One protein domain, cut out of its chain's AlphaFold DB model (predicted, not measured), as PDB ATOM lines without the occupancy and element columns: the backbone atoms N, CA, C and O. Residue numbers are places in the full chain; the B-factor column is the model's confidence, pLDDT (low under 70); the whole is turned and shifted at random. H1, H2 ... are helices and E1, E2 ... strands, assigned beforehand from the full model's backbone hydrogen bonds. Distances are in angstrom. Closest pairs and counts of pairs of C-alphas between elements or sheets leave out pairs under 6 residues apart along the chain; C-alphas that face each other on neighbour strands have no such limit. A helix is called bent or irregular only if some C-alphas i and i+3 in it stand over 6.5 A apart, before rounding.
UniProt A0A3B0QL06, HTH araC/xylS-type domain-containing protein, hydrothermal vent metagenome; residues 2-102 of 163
ATOM      1  N   ALA A   2      23.639  -8.681   9.922       43.44
ATOM      2  CA  ALA A   2      23.010  -9.875  10.519       43.44
ATOM      3  C   ALA A   2      23.325 -10.114  12.019       43.44
ATOM      4  O   ALA A   2      22.428 -10.452  12.779       43.44
ATOM      5  N   GLN A   3      24.557  -9.857  12.483       40.44
ATOM      6  CA  GLN A   3      24.966 -10.084  13.887       40.44
ATOM      7  C   GLN A   3      24.294  -9.160  14.924       40.44
ATOM      8  O   GLN A   3      24.244  -9.487  16.105       40.44
ATOM      9  N   LEU A   4      23.789  -7.989  14.513       41.38
ATOM     10  CA  LEU A   4      23.105  -7.065  15.429       41.38
ATOM     11  C   LEU A   4      21.630  -7.462  15.647       41.38
ATOM     12  O   LEU A   4      21.068  -7.149  16.696       41.38
ATOM     13  N   SER A   5      21.027  -8.167  14.676       54.69
ATOM     14  CA  SER A   5      19.672  -8.737  14.783       54.69
ATOM     15  C   SER A   5      19.651  -9.882  15.792       54.69
ATOM     16  O   SER A   5      18.844  -9.870  16.719       54.69
ATOM     17  N   THR A   6      20.631 -10.789  15.701       73.62
ATOM     18  CA  THR A   6      20.715 -11.980  16.562       73.62
ATOM     19  C   THR A   6      20.931 -11.633  18.035       73.62
ATOM     20  O   THR A   6      20.345 -12.266  18.908       73.62
ATOM     21  N   LYS A   7      21.707 -10.583  18.345       76.56
ATOM     22  CA  LYS A   7      21.895 -10.131  19.735       76.56
ATOM     23  C   LYS A   7      20.594  -9.620  20.365       76.56
ATOM     24  O   LYS A   7      20.273 -10.001  21.486       76.56
ATOM     25  N   LYS A   8      19.835  -8.777  19.654       76.12
ATOM     26  CA  LYS A   8      18.550  -8.255  20.155       76.12
ATOM     27  C   LYS A   8      17.508  -9.357  20.314       76.12
ATOM     28  O   LYS A   8      16.743  -9.334  21.272       76.12
ATOM     29  N   GLU A   9      17.485 -10.313  19.389       77.62
ATOM     30  CA  GLU A   9      16.621 -11.494  19.468       77.62
ATOM     31  C   GLU A   9      16.958 -12.345  20.699       77.62
ATOM     32  O   GLU A   9      16.053 -12.730  21.439       77.62
ATOM     33  N   ALA A  10      18.249 -12.557  20.978       76.38
ATOM     34  CA  ALA A  10      18.703 -13.278  22.164       76.38
ATOM     35  C   ALA A  10      18.340 -12.550  23.471       76.38
ATOM     36  O   ALA A  10      17.829 -13.173  24.401       76.38
ATOM     37  N   GLU A  11      18.542 -11.229  23.539       80.88
ATOM     38  CA  GLU A  11      18.154 -10.409  24.699       80.88
ATOM     39  C   GLU A  11      16.637 -10.438  24.940       80.88
ATOM     40  O   GLU A  11      16.180 -10.605  26.077       80.88
ATOM     41  N   LEU A  12      15.841 -10.318  23.872       82.56
ATOM     42  CA  LEU A  12      14.382 -10.399  23.940       82.56
ATOM     43  C   LEU A  12      13.927 -11.775  24.436       82.56
ATOM     44  O   LEU A  12      13.060 -11.866  25.308       82.56
ATOM     45  N   LEU A  13      14.514 -12.842  23.898       83.69
ATOM     46  CA  LEU A  13      14.181 -14.209  24.271       83.69
ATOM     47  C   LEU A  13      14.526 -14.490  25.738       83.69
ATOM     48  O   LEU A  13      13.677 -14.996  26.471       83.69
ATOM     49  N   ALA A  14      15.717 -14.087  26.186       81.81
ATOM     50  CA  ALA A  14      16.125 -14.199  27.584       81.81
ATOM     51  C   ALA A  14      15.164 -13.440  28.513       81.81
ATOM     52  O   ALA A  14      14.703 -13.991  29.514       81.81
ATOM     53  N   THR A  15      14.783 -12.213  28.143       83.00
ATOM     54  CA  THR A  15      13.813 -11.411  28.906       83.00
ATOM     55  C   THR A  15      12.473 -12.137  29.030       83.00
ATOM     56  O   THR A  15      11.953 -12.300  30.134       83.00
ATOM     57  N   ARG A  16      11.938 -12.648  27.914       86.06
ATOM     58  CA  ARG A  16      10.676 -13.402  27.894       86.06
ATOM     59  C   ARG A  16      10.741 -14.647  28.773       86.06
ATOM     60  O   ARG A  16       9.788 -14.928  29.490       86.06
ATOM     61  N   MET A  17      11.847 -15.387  28.748       85.56
ATOM     62  CA  MET A  17      12.019 -16.574  29.588       85.56
ATOM     63  C   MET A  17      12.003 -16.222  31.078       85.56
ATOM     64  O   MET A  17      11.236 -16.830  31.825       85.56
ATOM     65  N   CYS A  18      12.772 -15.210  31.487       81.50
ATOM     66  CA  CYS A  18      12.840 -14.754  32.877       81.50
ATOM     67  C   CYS A  18      11.495 -14.225  33.403       81.50
ATOM     68  O   CYS A  18      11.190 -14.375  34.583       81.50
ATOM     69  N   GLU A  19      10.677 -13.608  32.548       79.44
ATOM     70  CA  GLU A  19       9.361 -13.095  32.949       79.44
ATOM     71  C   GLU A  19       8.294 -14.192  33.100       79.44
ATOM     72  O   GLU A  19       7.299 -13.996  33.807       79.44
ATOM     73  N   VAL A  20       8.457 -15.315  32.395       81.75
ATOM     74  CA  VAL A  20       7.374 -16.278  32.145       81.75
ATOM     75  C   VAL A  20       7.587 -17.606  32.862       81.75
ATOM     76  O   VAL A  20       6.613 -18.211  33.316       81.75
ATOM     77  N   VAL A  21       8.826 -18.083  32.948       82.50
ATOM     78  CA  VAL A  21       9.153 -19.428  33.432       82.50
ATOM     79  C   VAL A  21       9.442 -19.404  34.937       82.50
ATOM     80  O   VAL A  21      10.076 -18.490  35.453       82.50
ATOM     81  N   LYS A  22       8.948 -20.415  35.662       70.94
ATOM     82  CA  LYS A  22       8.942 -20.483  37.138       70.94
ATOM     83  C   LYS A  22      10.236 -21.073  37.732       70.94
ATOM     84  O   LYS A  22      10.174 -21.804  38.717       70.94
ATOM     85  N   ASP A  23      11.386 -20.789  37.141       73.94
ATOM     86  CA  ASP A  23      12.676 -21.342  37.570       73.94
ATOM     87  C   ASP A  23      13.667 -20.213  37.871       73.94
ATOM     88  O   ASP A  23      13.538 -19.114  37.335       73.94
ATOM     89  N   GLN A  24      14.632 -20.466  38.765       69.31
ATOM     90  CA  GLN A  24      15.560 -19.432  39.251       69.31
ATOM     91  C   GLN A  24      16.416 -18.848  38.124       69.31
ATOM     92  O   GLN A  24      16.653 -17.642  38.088       69.31
ATOM     93  N   ILE A  25      16.868 -19.706  37.207       82.06
ATOM     94  CA  ILE A  25      17.617 -19.328  36.013       82.06
ATOM     95  C   ILE A  25      17.116 -20.190  34.853       82.06
ATOM     96  O   ILE A  25      17.006 -21.412  34.970       82.06
ATOM     97  N   VAL A  26      16.815 -19.556  33.719       86.88
ATOM     98  CA  VAL A  26      16.301 -20.225  32.518       86.88
ATOM     99  C   VAL A  26      17.163 -19.843  31.331       86.88
ATOM    100  O   VAL A  26      17.460 -18.666  31.133       86.88
ATOM    101  N   ILE A  27      17.563 -20.839  30.546       87.00
ATOM    102  CA  ILE A  27      18.404 -20.648  29.364       87.00
ATOM    103  C   ILE A  27      17.838 -21.390  28.152       87.00
ATOM    104  O   ILE A  27      17.162 -22.418  28.282       87.00
ATOM    105  N   THR A  28      18.161 -20.884  26.964       89.19
ATOM    106  CA  THR A  28      17.894 -21.577  25.700       89.19
ATOM    107  C   THR A  28      18.826 -22.774  25.534       89.19
ATOM    108  O   THR A  28      19.924 -22.846  26.103       89.19
ATOM    109  N   SER A  29      18.409 -23.708  24.691       87.25
ATOM    110  CA  SER A  29      19.245 -24.788  24.174       87.25
ATOM    111  C   SER A  29      20.498 -24.270  23.457       87.25
ATOM    112  O   SER A  29      21.546 -24.910  23.535       87.25
ATOM    113  N   GLU A  30      20.429 -23.095  22.826       86.75
ATOM    114  CA  GLU A  30      21.576 -22.455  22.176       86.75
ATOM    115  C   GLU A  30      22.643 -22.013  23.191       86.75
ATOM    116  O   GLU A  30      23.816 -22.352  23.039       86.75
ATOM    117  N   ILE A  31      22.240 -21.342  24.277       87.06
ATOM    118  CA  ILE A  31      23.158 -20.931  25.351       87.06
ATOM    119  C   ILE A  31      23.785 -22.148  26.026       87.06
ATOM    120  O   ILE A  31      24.994 -22.166  26.264       87.06
ATOM    121  N   LYS A  32      22.992 -23.197  26.278       86.31
ATOM    122  CA  LYS A  32      23.526 -24.464  26.787       86.31
ATOM    123  C   LYS A  32      24.604 -25.025  25.855       86.31
ATOM    124  O   LYS A  32      25.670 -25.409  26.328       86.31
ATOM    125  N   LYS A  33      24.340 -25.051  24.545       86.06
ATOM    126  CA  LYS A  33      25.285 -25.560  23.546       86.06
ATOM    127  C   LYS A  33      26.594 -24.769  23.561       86.06
ATOM    128  O   LYS A  33      27.649 -25.391  23.612       86.06
ATOM    129  N   TYR A  34      26.540 -23.433  23.552       86.94
ATOM    130  CA  TYR A  34      27.752 -22.606  23.619       86.94
ATOM    131  C   TYR A  34      28.553 -22.872  24.900       86.94
ATOM    132  O   TYR A  34      29.760 -23.112  24.833       86.94
ATOM    133  N   TYR A  35      27.876 -22.931  26.050       85.81
ATOM    134  CA  TYR A  35      28.524 -23.226  27.326       85.81
ATOM    135  C   TYR A  35      29.259 -24.576  27.308       85.81
ATOM    136  O   TYR A  35      30.428 -24.646  27.688       85.81
ATOM    137  N   GLU A  36      28.606 -25.634  26.820       85.06
ATOM    138  CA  GLU A  36      29.185 -26.982  26.743       85.06
ATOM    139  C   GLU A  36      30.353 -27.070  25.744       85.06
ATOM    140  O   GLU A  36      31.279 -27.857  25.950       85.06
ATOM    141  N   THR A  37      30.350 -26.260  24.676       86.50
ATOM    142  CA  THR A  37      31.468 -26.227  23.717       86.50
ATOM    143  C   THR A  37      32.732 -25.587  24.283       86.50
ATOM    144  O   THR A  37      33.829 -26.077  23.999       86.50
ATOM    145  N   GLU A  38      32.588 -24.526  25.080       85.75
ATOM    146  CA  GLU A  38      33.714 -23.790  25.667       85.75
ATOM    147  C   GLU A  38      34.220 -24.426  26.968       85.75
ATOM    148  O   GLU A  38      35.407 -24.341  27.272       85.75
ATOM    149  N   ASN A  39      33.354 -25.126  27.709       82.75
ATOM    150  CA  ASN A  39      33.673 -25.676  29.026       82.75
ATOM    151  C   ASN A  39      33.567 -27.209  29.032       82.75
ATOM    152  O   ASN A  39      32.698 -27.815  29.666       82.75
ATOM    153  N   ARG A  40      34.471 -27.858  28.289       71.44
ATOM    154  CA  ARG A  40      34.552 -29.326  28.223       71.44
ATOM    155  C   ARG A  40      34.791 -29.887  29.633       71.44
ATOM    156  O   ARG A  40      35.791 -29.552  30.257       71.44
ATOM    157  N   ASN A  41      33.894 -30.764  30.093       69.81
ATOM    158  CA  ASN A  41      33.851 -31.417  31.420       69.81
ATOM    159  C   ASN A  41      33.117 -30.677  32.552       69.81
ATOM    160  O   ASN A  41      33.101 -31.177  33.676       69.81
ATOM    161  N   THR A  42      32.445 -29.556  32.285       70.81
ATOM    162  CA  THR A  42      31.495 -28.961  33.242       70.81
ATOM    163  C   THR A  42      30.074 -29.059  32.719       70.81
ATOM    164  O   THR A  42      29.778 -28.645  31.600       70.81
ATOM    165  N   PHE A  43      29.180 -29.591  33.548       72.69
ATOM    166  CA  PHE A  43      27.762 -29.703  33.232       72.69
ATOM    167  C   PHE A  43      26.982 -28.576  33.898       72.69
ATOM    168  O   PHE A  43      27.266 -28.182  35.028       72.69
ATOM    169  N   ILE A  44      25.947 -28.098  33.210       78.94
ATOM    170  CA  ILE A  44      24.993 -27.159  33.794       78.94
ATOM    171  C   ILE A  44      24.217 -27.878  34.902       78.94
ATOM    172  O   ILE A  44      23.549 -28.885  34.647       78.94
ATOM    173  N   ASN A  45      24.299 -27.355  36.129       77.00
ATOM    174  CA  ASN A  45      23.529 -27.875  37.253       77.00
ATOM    175  C   ASN A  45      22.024 -27.637  37.012       77.00
ATOM    176  O   ASN A  45      21.548 -26.500  37.027       77.00
ATOM    177  N   LYS A  46      21.277 -28.731  36.831       78.50
ATOM    178  CA  LYS A  46      19.831 -28.718  36.568       78.50
ATOM    179  C   LYS A  46      18.966 -28.381  37.786       78.50
ATOM    180  O   LYS A  46      17.773 -28.167  37.610       78.50
ATOM    181  N   GLU A  47      19.526 -28.342  38.994       79.00
ATOM    182  CA  GLU A  47      18.785 -27.953  40.205       79.00
ATOM    183  C   GLU A  47      18.380 -26.478  40.180       79.00
ATOM    184  O   GLU A  47      17.301 -26.127  40.647       79.00
ATOM    185  N   HIS A  48      19.233 -25.621  39.614       78.06
ATOM    186  CA  HIS A  48      19.045 -24.168  39.628       78.06
ATOM    187  C   HIS A  48      18.837 -23.584  38.224       78.06
ATOM    188  O   HIS A  48      18.293 -22.488  38.090       78.06
ATOM    189  N   ILE A  49      19.265 -24.307  37.180       84.19
ATOM    190  CA  ILE A  49      19.203 -23.851  35.790       84.19
ATOM    191  C   ILE A  49      18.312 -24.787  34.978       84.19
ATOM    192  O   ILE A  49      18.661 -25.941  34.709       84.19
ATOM    193  N   ARG A  50      17.182 -24.262  34.505       87.38
ATOM    194  CA  ARG A  50      16.345 -24.950  33.525       87.38
ATOM    195  C   ARG A  50      16.808 -24.613  32.117       87.38
ATOM    196  O   ARG A  50      16.793 -23.458  31.699       87.38
ATOM    197  N   THR A  51      17.149 -25.642  31.348       88.44
ATOM    198  CA  THR A  51      17.311 -25.512  29.898       88.44
ATOM    199  C   THR A  51      16.005 -25.869  29.207       88.44
ATOM    200  O   THR A  51      15.492 -26.975  29.398       88.44
ATOM    201  N   LEU A  52      15.494 -24.958  28.386       90.06
ATOM    202  CA  LEU A  52      14.358 -25.241  27.518       90.06
ATOM    203  C   LEU A  52      14.803 -26.021  26.279       90.06
ATOM    204  O   LEU A  52      15.913 -25.850  25.776       90.06
ATOM    205  N   ASN A  53      13.931 -26.892  25.781       91.12
ATOM    206  CA  ASN A  53      14.118 -27.494  24.463       91.12
ATOM    207  C   ASN A  53      13.509 -26.618  23.354       91.12
ATOM    208  O   ASN A  53      12.653 -25.774  23.615       91.12
ATOM    209  N   LEU A  54      13.878 -26.880  22.096       89.88
ATOM    210  CA  LEU A  54      13.430 -26.093  20.936       89.88
ATOM    211  C   LEU A  54      11.899 -25.960  20.819       89.88
ATOM    212  O   LEU A  54      11.396 -24.918  20.405       89.88
ATOM    213  N   SER A  55      11.136 -26.993  21.194       90.62
ATOM    214  CA  SER A  55       9.668 -26.938  21.152       90.62
ATOM    215  C   SER A  55       9.097 -26.015  22.230       90.62
ATOM    216  O   SER A  55       8.115 -25.312  21.983       90.62
ATOM    217  N   GLU A  56       9.695 -26.013  23.422       91.56
ATOM    218  CA  GLU A  56       9.324 -25.103  24.508       91.56
ATOM    219  C   GLU A  56       9.683 -23.659  24.160       91.56
ATOM    220  O   GLU A  56       8.847 -22.771  24.328       91.56
ATOM    221  N   GLU A  57      10.879 -23.434  23.610       90.56
ATOM    222  CA  GLU A  57      11.329 -22.120  23.144       90.56
ATOM    223  C   GLU A  57      10.378 -21.548  22.090       90.56
ATOM    224  O   GLU A  57       9.838 -20.457  22.270       90.56
ATOM    225  N   GLN A  58      10.088 -22.320  21.038       89.81
ATOM    226  CA  GLN A  58       9.183 -21.889  19.975       89.81
ATOM    227  C   GLN A  58       7.775 -21.600  20.503       89.81
ATOM    228  O   GLN A  58       7.140 -20.630  20.089       89.81
ATOM    229  N   PHE A  59       7.283 -22.424  21.433       91.62
ATOM    230  CA  PHE A  59       5.990 -22.191  22.064       91.62
ATOM    231  C   PHE A  59       5.969 -20.878  22.851       91.62
ATOM    232  O   PHE A  59       5.017 -20.114  22.706       91.62
ATOM    233  N   LEU A  60       6.993 -20.603  23.667       91.00
ATOM    234  CA  LEU A  60       7.073 -19.373  24.459       91.00
ATOM    235  C   LEU A  60       7.199 -18.133  23.580       91.00
ATOM    236  O   LEU A  60       6.531 -17.140  23.861       91.00
ATOM    237  N   ILE A  61       7.995 -18.196  22.509       89.94
ATOM    238  CA  ILE A  61       8.124 -17.103  21.539       89.94
ATOM    239  C   ILE A  61       6.751 -16.766  20.963       89.94
ATOM    240  O   ILE A  61       6.272 -15.649  21.140       89.94
ATOM    241  N   THR A  62       6.069 -17.748  20.373       90.44
ATOM    242  CA  THR A  62       4.771 -17.511  19.729       90.44
ATOM    243  C   THR A  62       3.681 -17.136  20.738       90.44
ATOM    244  O   THR A  62       2.806 -16.327  20.430       90.44
ATOM    245  N   LEU A  63       3.729 -17.685  21.959       91.62
ATOM    246  CA  LEU A  63       2.825 -17.297  23.043       91.62
ATOM    247  C   LEU A  63       3.008 -15.820  23.384       91.62
ATOM    248  O   LEU A  63       2.021 -15.094  23.456       91.62
ATOM    249  N   MET A  64       4.249 -15.384  23.588       91.69
ATOM    250  CA  MET A  64       4.548 -14.008  23.974       91.69
ATOM    251  C   MET A  64       4.263 -13.026  22.846       91.69
ATOM    252  O   MET A  64       3.614 -12.018  23.110       91.69
ATOM    253  N   ASP A  65       4.632 -13.355  21.606       90.88
ATOM    254  CA  ASP A  65       4.298 -12.549  20.426       90.88
ATOM    255  C   ASP A  65       2.792 -12.296  20.351       90.88
ATOM    256  O   ASP A  65       2.348 -11.164  20.179       90.88
ATOM    257  N   PHE A  66       1.980 -13.338  20.545       89.69
ATOM    258  CA  PHE A  66       0.535 -13.167  20.533       89.69
ATOM    259  C   PHE A  66       0.042 -12.374  21.742       89.69
ATOM    260  O   PHE A  66      -0.729 -11.428  21.587       89.69
ATOM    261  N   VAL A  67       0.470 -12.732  22.953       90.81
ATOM    262  CA  VAL A  67       0.020 -12.076  24.190       90.81
ATOM    263  C   VAL A  67       0.322 -10.584  24.158       90.81
ATOM    264  O   VAL A  67      -0.556  -9.796  24.496       90.81
ATOM    265  N   GLU A  68       1.491 -10.171  23.675       91.12
ATOM    266  CA  GLU A  68       1.873  -8.761  23.542       91.12
ATOM    267  C   GLU A  68       0.936  -7.951  22.634       91.12
ATOM    268  O   GLU A  68       0.789  -6.746  22.840       91.12
ATOM    269  N   THR A  69       0.220  -8.602  21.714       90.38
ATOM    270  CA  THR A  69      -0.760  -7.938  20.838       90.38
ATOM    271  C   THR A  69      -2.161  -7.813  21.442       90.38
ATOM    272  O   THR A  69      -2.917  -6.937  21.031       90.38
ATOM    273  N   VAL A  70      -2.527  -8.658  22.416       89.88
ATOM    274  CA  VAL A  70      -3.915  -8.745  22.926       89.88
ATOM    275  C   VAL A  70      -4.044  -8.655  24.447       89.88
ATOM    276  O   VAL A  70      -5.152  -8.716  24.980       89.88
ATOM    277  N   TRP A  71      -2.943  -8.531  25.189       91.06
ATOM    278  CA  TRP A  71      -2.949  -8.608  26.654       91.06
ATOM    279  C   TRP A  71      -3.839  -7.556  27.315       91.06
ATOM    280  O   TRP A  71      -4.382  -7.834  28.381       91.06
ATOM    281  N   ASN A  72      -4.013  -6.378  26.716       92.69
ATOM    282  CA  ASN A  72      -4.849  -5.299  27.244       92.69
ATOM    283  C   ASN A  72      -6.340  -5.431  26.865       92.69
ATOM    284  O   ASN A  72      -7.155  -4.648  27.351       92.69
ATOM    285  N   ASP A  73      -6.731  -6.436  26.073       91.69
ATOM    286  CA  ASP A  73      -8.138  -6.731  25.778       91.69
ATOM    287  C   ASP A  73      -8.819  -7.370  26.999       91.69
ATOM    288  O   ASP A  73      -8.579  -8.527  27.359       91.69
ATOM    289  N   SER A  74      -9.726  -6.636  27.643       88.88
ATOM    290  CA  SER A  74     -10.484  -7.135  28.799       88.88
ATOM    291  C   SER A  74     -11.360  -8.371  28.505       88.88
ATOM    292  O   SER A  74     -11.749  -9.067  29.448       88.88
ATOM    293  N   ASN A  75     -11.617  -8.674  27.228       86.88
ATOM    294  CA  ASN A  75     -12.372  -9.833  26.738       86.88
ATOM    295  C   ASN A  75     -11.473 -10.947  26.172       86.88
ATOM    296  O   ASN A  75     -11.936 -11.828  25.443       86.88
ATOM    297  N   PHE A  76     -10.176 -10.920  26.483       85.31
ATOM    298  CA  PHE A  76      -9.250 -11.982  26.116       85.31
ATOM    299  C   PHE A  76      -9.728 -13.363  26.610       85.31
ATOM    300  O   PHE A  76     -10.074 -13.529  27.781       85.31
ATOM    301  N   SER A  77      -9.674 -14.359  25.721       82.81
ATOM    302  CA  SER A  77      -9.888 -15.777  26.032       82.81
ATOM    303  C   SER A  77      -8.715 -16.607  25.521       82.81
ATOM    304  O   SER A  77      -8.173 -16.336  24.448       82.81
ATOM    305  N   ILE A  78      -8.376 -17.659  26.266       79.69
ATOM    306  CA  ILE A  78      -7.365 -18.658  25.907       79.69
ATOM    307  C   ILE A  78      -7.666 -19.346  24.569       79.69
ATOM    308  O   ILE A  78      -6.743 -19.737  23.864       79.69
ATOM    309  N   ASP A  79      -8.933 -19.431  24.162       83.00
ATOM    310  CA  ASP A  79      -9.303 -20.018  22.868       83.00
ATOM    311  C   ASP A  79      -8.717 -19.237  21.691       83.00
ATOM    312  O   ASP A  79      -8.398 -19.825  20.654       83.00
ATOM    313  N   LYS A  80      -8.483 -17.929  21.871       82.38
ATOM    314  CA  LYS A  80      -7.837 -17.078  20.865       82.38
ATOM    315  C   LYS A  80      -6.364 -17.461  20.636       82.38
ATOM    316  O   LYS A  80      -5.835 -17.159  19.572       82.38
ATOM    317  N   LEU A  81      -5.720 -18.152  21.586       80.44
ATOM    318  CA  LEU A  81      -4.326 -18.608  21.487       80.44
ATOM    319  C   LEU A  81      -4.160 -19.929  20.716       80.44
ATOM    320  O   LEU A  81      -3.061 -20.222  20.256       80.44
ATOM    321  N   SER A  82      -5.222 -20.721  20.544       82.25
ATOM    322  CA  SER A  82      -5.142 -22.046  19.903       82.25
ATOM    323  C   SER A  82      -4.654 -21.984  18.445       82.25
ATOM    324  O   SER A  82      -3.701 -22.672  18.071       82.25
ATOM    325  N   LYS A  83      -5.257 -21.105  17.633       81.25
ATOM    326  CA  LYS A  83      -4.939 -20.948  16.202       81.25
ATOM    327  C   LYS A  83      -3.503 -20.458  15.952       81.25
ATOM    328  O   LYS A  83      -2.803 -21.138  15.203       81.25
ATOM    329  N   PRO A  84      -3.025 -19.349  16.560       81.94
ATOM    330  CA  PRO A  84      -1.650 -18.880  16.363       81.94
ATOM    331  C   PRO A  84      -0.605 -19.907  16.800       81.94
ATOM    332  O   PRO A  84       0.410 -20.081  16.134       81.94
ATOM    333  N   LEU A  85      -0.873 -20.617  17.902       83.50
ATOM    334  CA  LEU A  85       0.058 -21.592  18.460       83.50
ATOM    335  C   LEU A  85       0.008 -22.956  17.755       83.50
ATOM    336  O   LEU A  85       0.856 -23.796  18.038       83.50
ATOM    337  N   LYS A  86      -0.959 -23.193  16.854       87.19
ATOM    338  CA  LYS A  86      -1.191 -24.487  16.180       87.19
ATOM    339  C   LYS A  86      -1.376 -25.659  17.159       87.19
ATOM    340  O   LYS A  86      -0.986 -26.789  16.878       87.19
ATOM    341  N   TYR A  87      -2.002 -25.390  18.303       88.62
ATOM    342  CA  TYR A  87      -2.343 -26.387  19.319       88.62
ATOM    343  C   TYR A  87      -3.832 -26.304  19.652       88.62
ATOM    344  O   TYR A  87      -4.434 -25.233  19.607       88.62
ATOM    345  N   SER A  88      -4.431 -27.421  20.068       92.12
ATOM    346  CA  SER A  88      -5.766 -27.381  20.681       92.12
ATOM    347  C   SER A  88      -5.757 -26.536  21.963       92.12
ATOM    348  O   SER A  88      -4.735 -26.463  22.652       92.12
ATOM    349  N   THR A  89      -6.898 -25.956  22.349       90.31
ATOM    350  CA  THR A  89      -7.016 -25.182  23.602       90.31
ATOM    351  C   THR A  89      -6.501 -25.968  24.814       90.31
ATOM    352  O   THR A  89      -5.757 -25.429  25.630       90.31
ATOM    353  N   SER A  90      -6.817 -27.266  24.909       92.81
ATOM    354  CA  SER A  90      -6.346 -28.132  26.004       92.81
ATOM    355  C   SER A  90      -4.818 -28.286  26.024       92.81
ATOM    356  O   SER A  90      -4.196 -28.267  27.088       92.81
ATOM    357  N   GLN A  91      -4.182 -28.404  24.856       93.56
ATOM    358  CA  GLN A  91      -2.719 -28.445  24.763       93.56
ATOM    359  C   GLN A  91      -2.089 -27.101  25.138       93.56
ATOM    360  O   GLN A  91      -1.119 -27.100  25.893       93.56
ATOM    361  N   VAL A  92      -2.648 -25.975  24.676       92.69
ATOM    362  CA  VAL A  92      -2.175 -24.633  25.063       92.69
ATOM    363  C   VAL A  92      -2.256 -24.463  26.576       92.69
ATOM    364  O   VAL A  92      -1.277 -24.069  27.207       92.69
ATOM    365  N   TYR A  93      -3.393 -24.822  27.172       93.81
ATOM    366  CA  TYR A  93      -3.615 -24.722  28.610       93.81
ATOM    367  C   TYR A  93      -2.572 -25.524  29.401       93.81
ATOM    368  O   TYR A  93      -1.908 -24.981  30.285       93.81
ATOM    369  N   ARG A  94      -2.370 -26.802  29.041       94.25
ATOM    370  CA  ARG A  94      -1.372 -27.671  29.686       94.25
ATOM    371  C   ARG A  94       0.052 -27.146  29.517       94.25
ATOM    372  O   ARG A  94       0.803 -27.150  30.486       94.25
ATOM    373  N   LYS A  95       0.416 -26.668  28.323       93.75
ATOM    374  CA  LYS A  95       1.752 -26.114  28.057       93.75
ATOM    375  C   LYS A  95       2.017 -24.838  28.856       93.75
ATOM    376  O   LYS A  95       3.093 -24.721  29.431       93.75
ATOM    377  N   ILE A  96       1.045 -23.928  28.963       93.62
ATOM    378  CA  ILE A  96       1.190 -22.727  29.802       93.62
ATOM    379  C   ILE A  96       1.418 -23.122  31.261       93.62
ATOM    380  O   ILE A  96       2.337 -22.600  31.880       93.62
ATOM    381  N   ILE A  97       0.659 -24.072  31.812       94.06
ATOM    382  CA  ILE A  97       0.882 -24.508  33.198       94.06
ATOM    383  C   ILE A  97       2.257 -25.162  33.360       94.06
ATOM    384  O   ILE A  97       2.981 -24.820  34.288       94.06
ATOM    385  N   ALA A  98       2.642 -26.061  32.454       92.75
ATOM    386  CA  ALA A  98       3.917 -26.775  32.536       92.75
ATOM    387  C   ALA A  98       5.143 -25.849  32.434       92.75
ATOM    388  O   ALA A  98       6.188 -26.126  33.024       92.75
ATOM    389  N   LEU A  99       5.032 -24.749  31.684       91.94
ATOM    390  CA  LEU A  99       6.130 -23.800  31.488       91.94
ATOM    391  C   LEU A  99       6.130 -22.684  32.533       91.94
ATOM    392  O   LEU A  99       7.181 -22.335  33.059       91.94
ATOM    393  N   THR A 100       4.957 -22.138  32.853       90.44
ATOM    394  CA  THR A 100       4.825 -20.931  33.688       90.44
ATOM    395  C   THR A 100       4.447 -21.223  35.135       90.44
ATOM    396  O   THR A 100       4.456 -20.327  35.979       90.44
ATOM    397  N   GLY A 101       4.014 -22.451  35.428       91.25
ATOM    398  CA  GLY A 101       3.437 -22.840  36.714       91.25
ATOM    399  C   GLY A 101       2.096 -22.179  37.042       91.25
ATOM    400  O   GLY A 101       1.595 -22.354  38.150       91.25
ATOM    401  N   ASN A 102       1.512 -21.415  36.114       91.56
ATOM    402  CA  ASN A 102       0.292 -20.647  36.326       91.56
ATOM    403  C   ASN A 102      -0.804 -21.065  35.334       91.56
ATOM    404  O   ASN A 102      -0.524 -21.260  34.151       91.56
TER     405      ASN A 102
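What this domain is: This is residues 2 to 102 of the 163 residues of the protein "HTH araC/xylS-type domain-containing protein" of hydrothermal vent metagenome (UniProt A0A3B0QL06). The helix H3 lies near the middle of a spread-out assembly of helices, and H1 crosses it about perpendicular, its residues 2 to 9 sticking out. A small two-strand sheet, E1 beside E2, and H2 make one end, where residues 37 to 42 stick out; toward the other end H4 packs on H3, and H5 packs on H4. The printed part has 101 residues with five named helices and two strands, in the order H1, E1, H2, E2, H3, H4, H5; the sheet is parallel and the class is mostly helix. The whole is only just compact, close to loose, with a radius of gyration of the C-alphas of 15.3 A and spans of 50 by 33 by 21 A.

Where its parts are: Find C-alpha 2 at (23.010, -9.875, 10.519); from there H1, residues 2 to 20, runs 27.4 A. Next come strand E1, residues 25 to 27, helix H2, residues 29 to 38, 14.6 A long, and strand E2, residues 49 to 51. Look for C-alpha 54 at (13.430, -26.093, 20.936), where H3, residues 54 to 70, begins its 24.6 A. H4, residues 79 to 85, is only just irregular: C-alphas 80 and 83 are 6.7 A apart. H5, residues 89 to 100, runs 16.1 A and ends at C-alpha 100, (4.825, -20.931, 33.688).

How they stand to each other: Start at H3, which touches H1 about perpendicular, at 82 degrees; the closest C-alphas are those of Leu 13 and Ile 61, 7.2 A apart, and H1 touches H3 with residues 13 to 17 alone, H3 touches H1 with residues 60 to 64 alone. With residues 59 to 66 alone H3 touches H4 at a steep tilt of 50 degrees, opposite ways; the C-alphas of Thr 62 and Leu 85 come closest, at 6.4 A. H5 touches H4 with residues 89 to 92 alone, about perpendicular at 77 degrees; the C-alphas of Ser 82 and Thr 89 come closest, at 5.2 A. H3 and H5 are close but not clearly touching. Now look at E1 and E2, parallel at 24 degrees: N 27 and O 50 are 3.0 A apart and N 50 and O 25 are 2.9 A apart, within hydrogen-bond range. E1, H2 and E2 form a strand-helix-strand unit, two parallel neighbour strands with a helix between them in the chain, and its crossover is right-handed. The closest C-alphas of H1 and E1 are those of Met 17 and Val 26, 6.3 A apart. H2 touches no helix; it is apart from H1, H4 and H5. In H2 and H5 every O i to N i+4 pair is within hydrogen-bond range; H1 has 13 of 15, H3 12 of 13, and H4 1 of 3, beside 2 of 4 O i to N i+3 pairs.

The domain as a whole: The C-alphas of Asn 41 and Asn 75 are the two farthest apart, at 51.2 A. The printed part has no cut, and no link is long. The mean pLDDT of the printed part is 83.9; look for values under 70 at residues 2 to 5, 24 and 41.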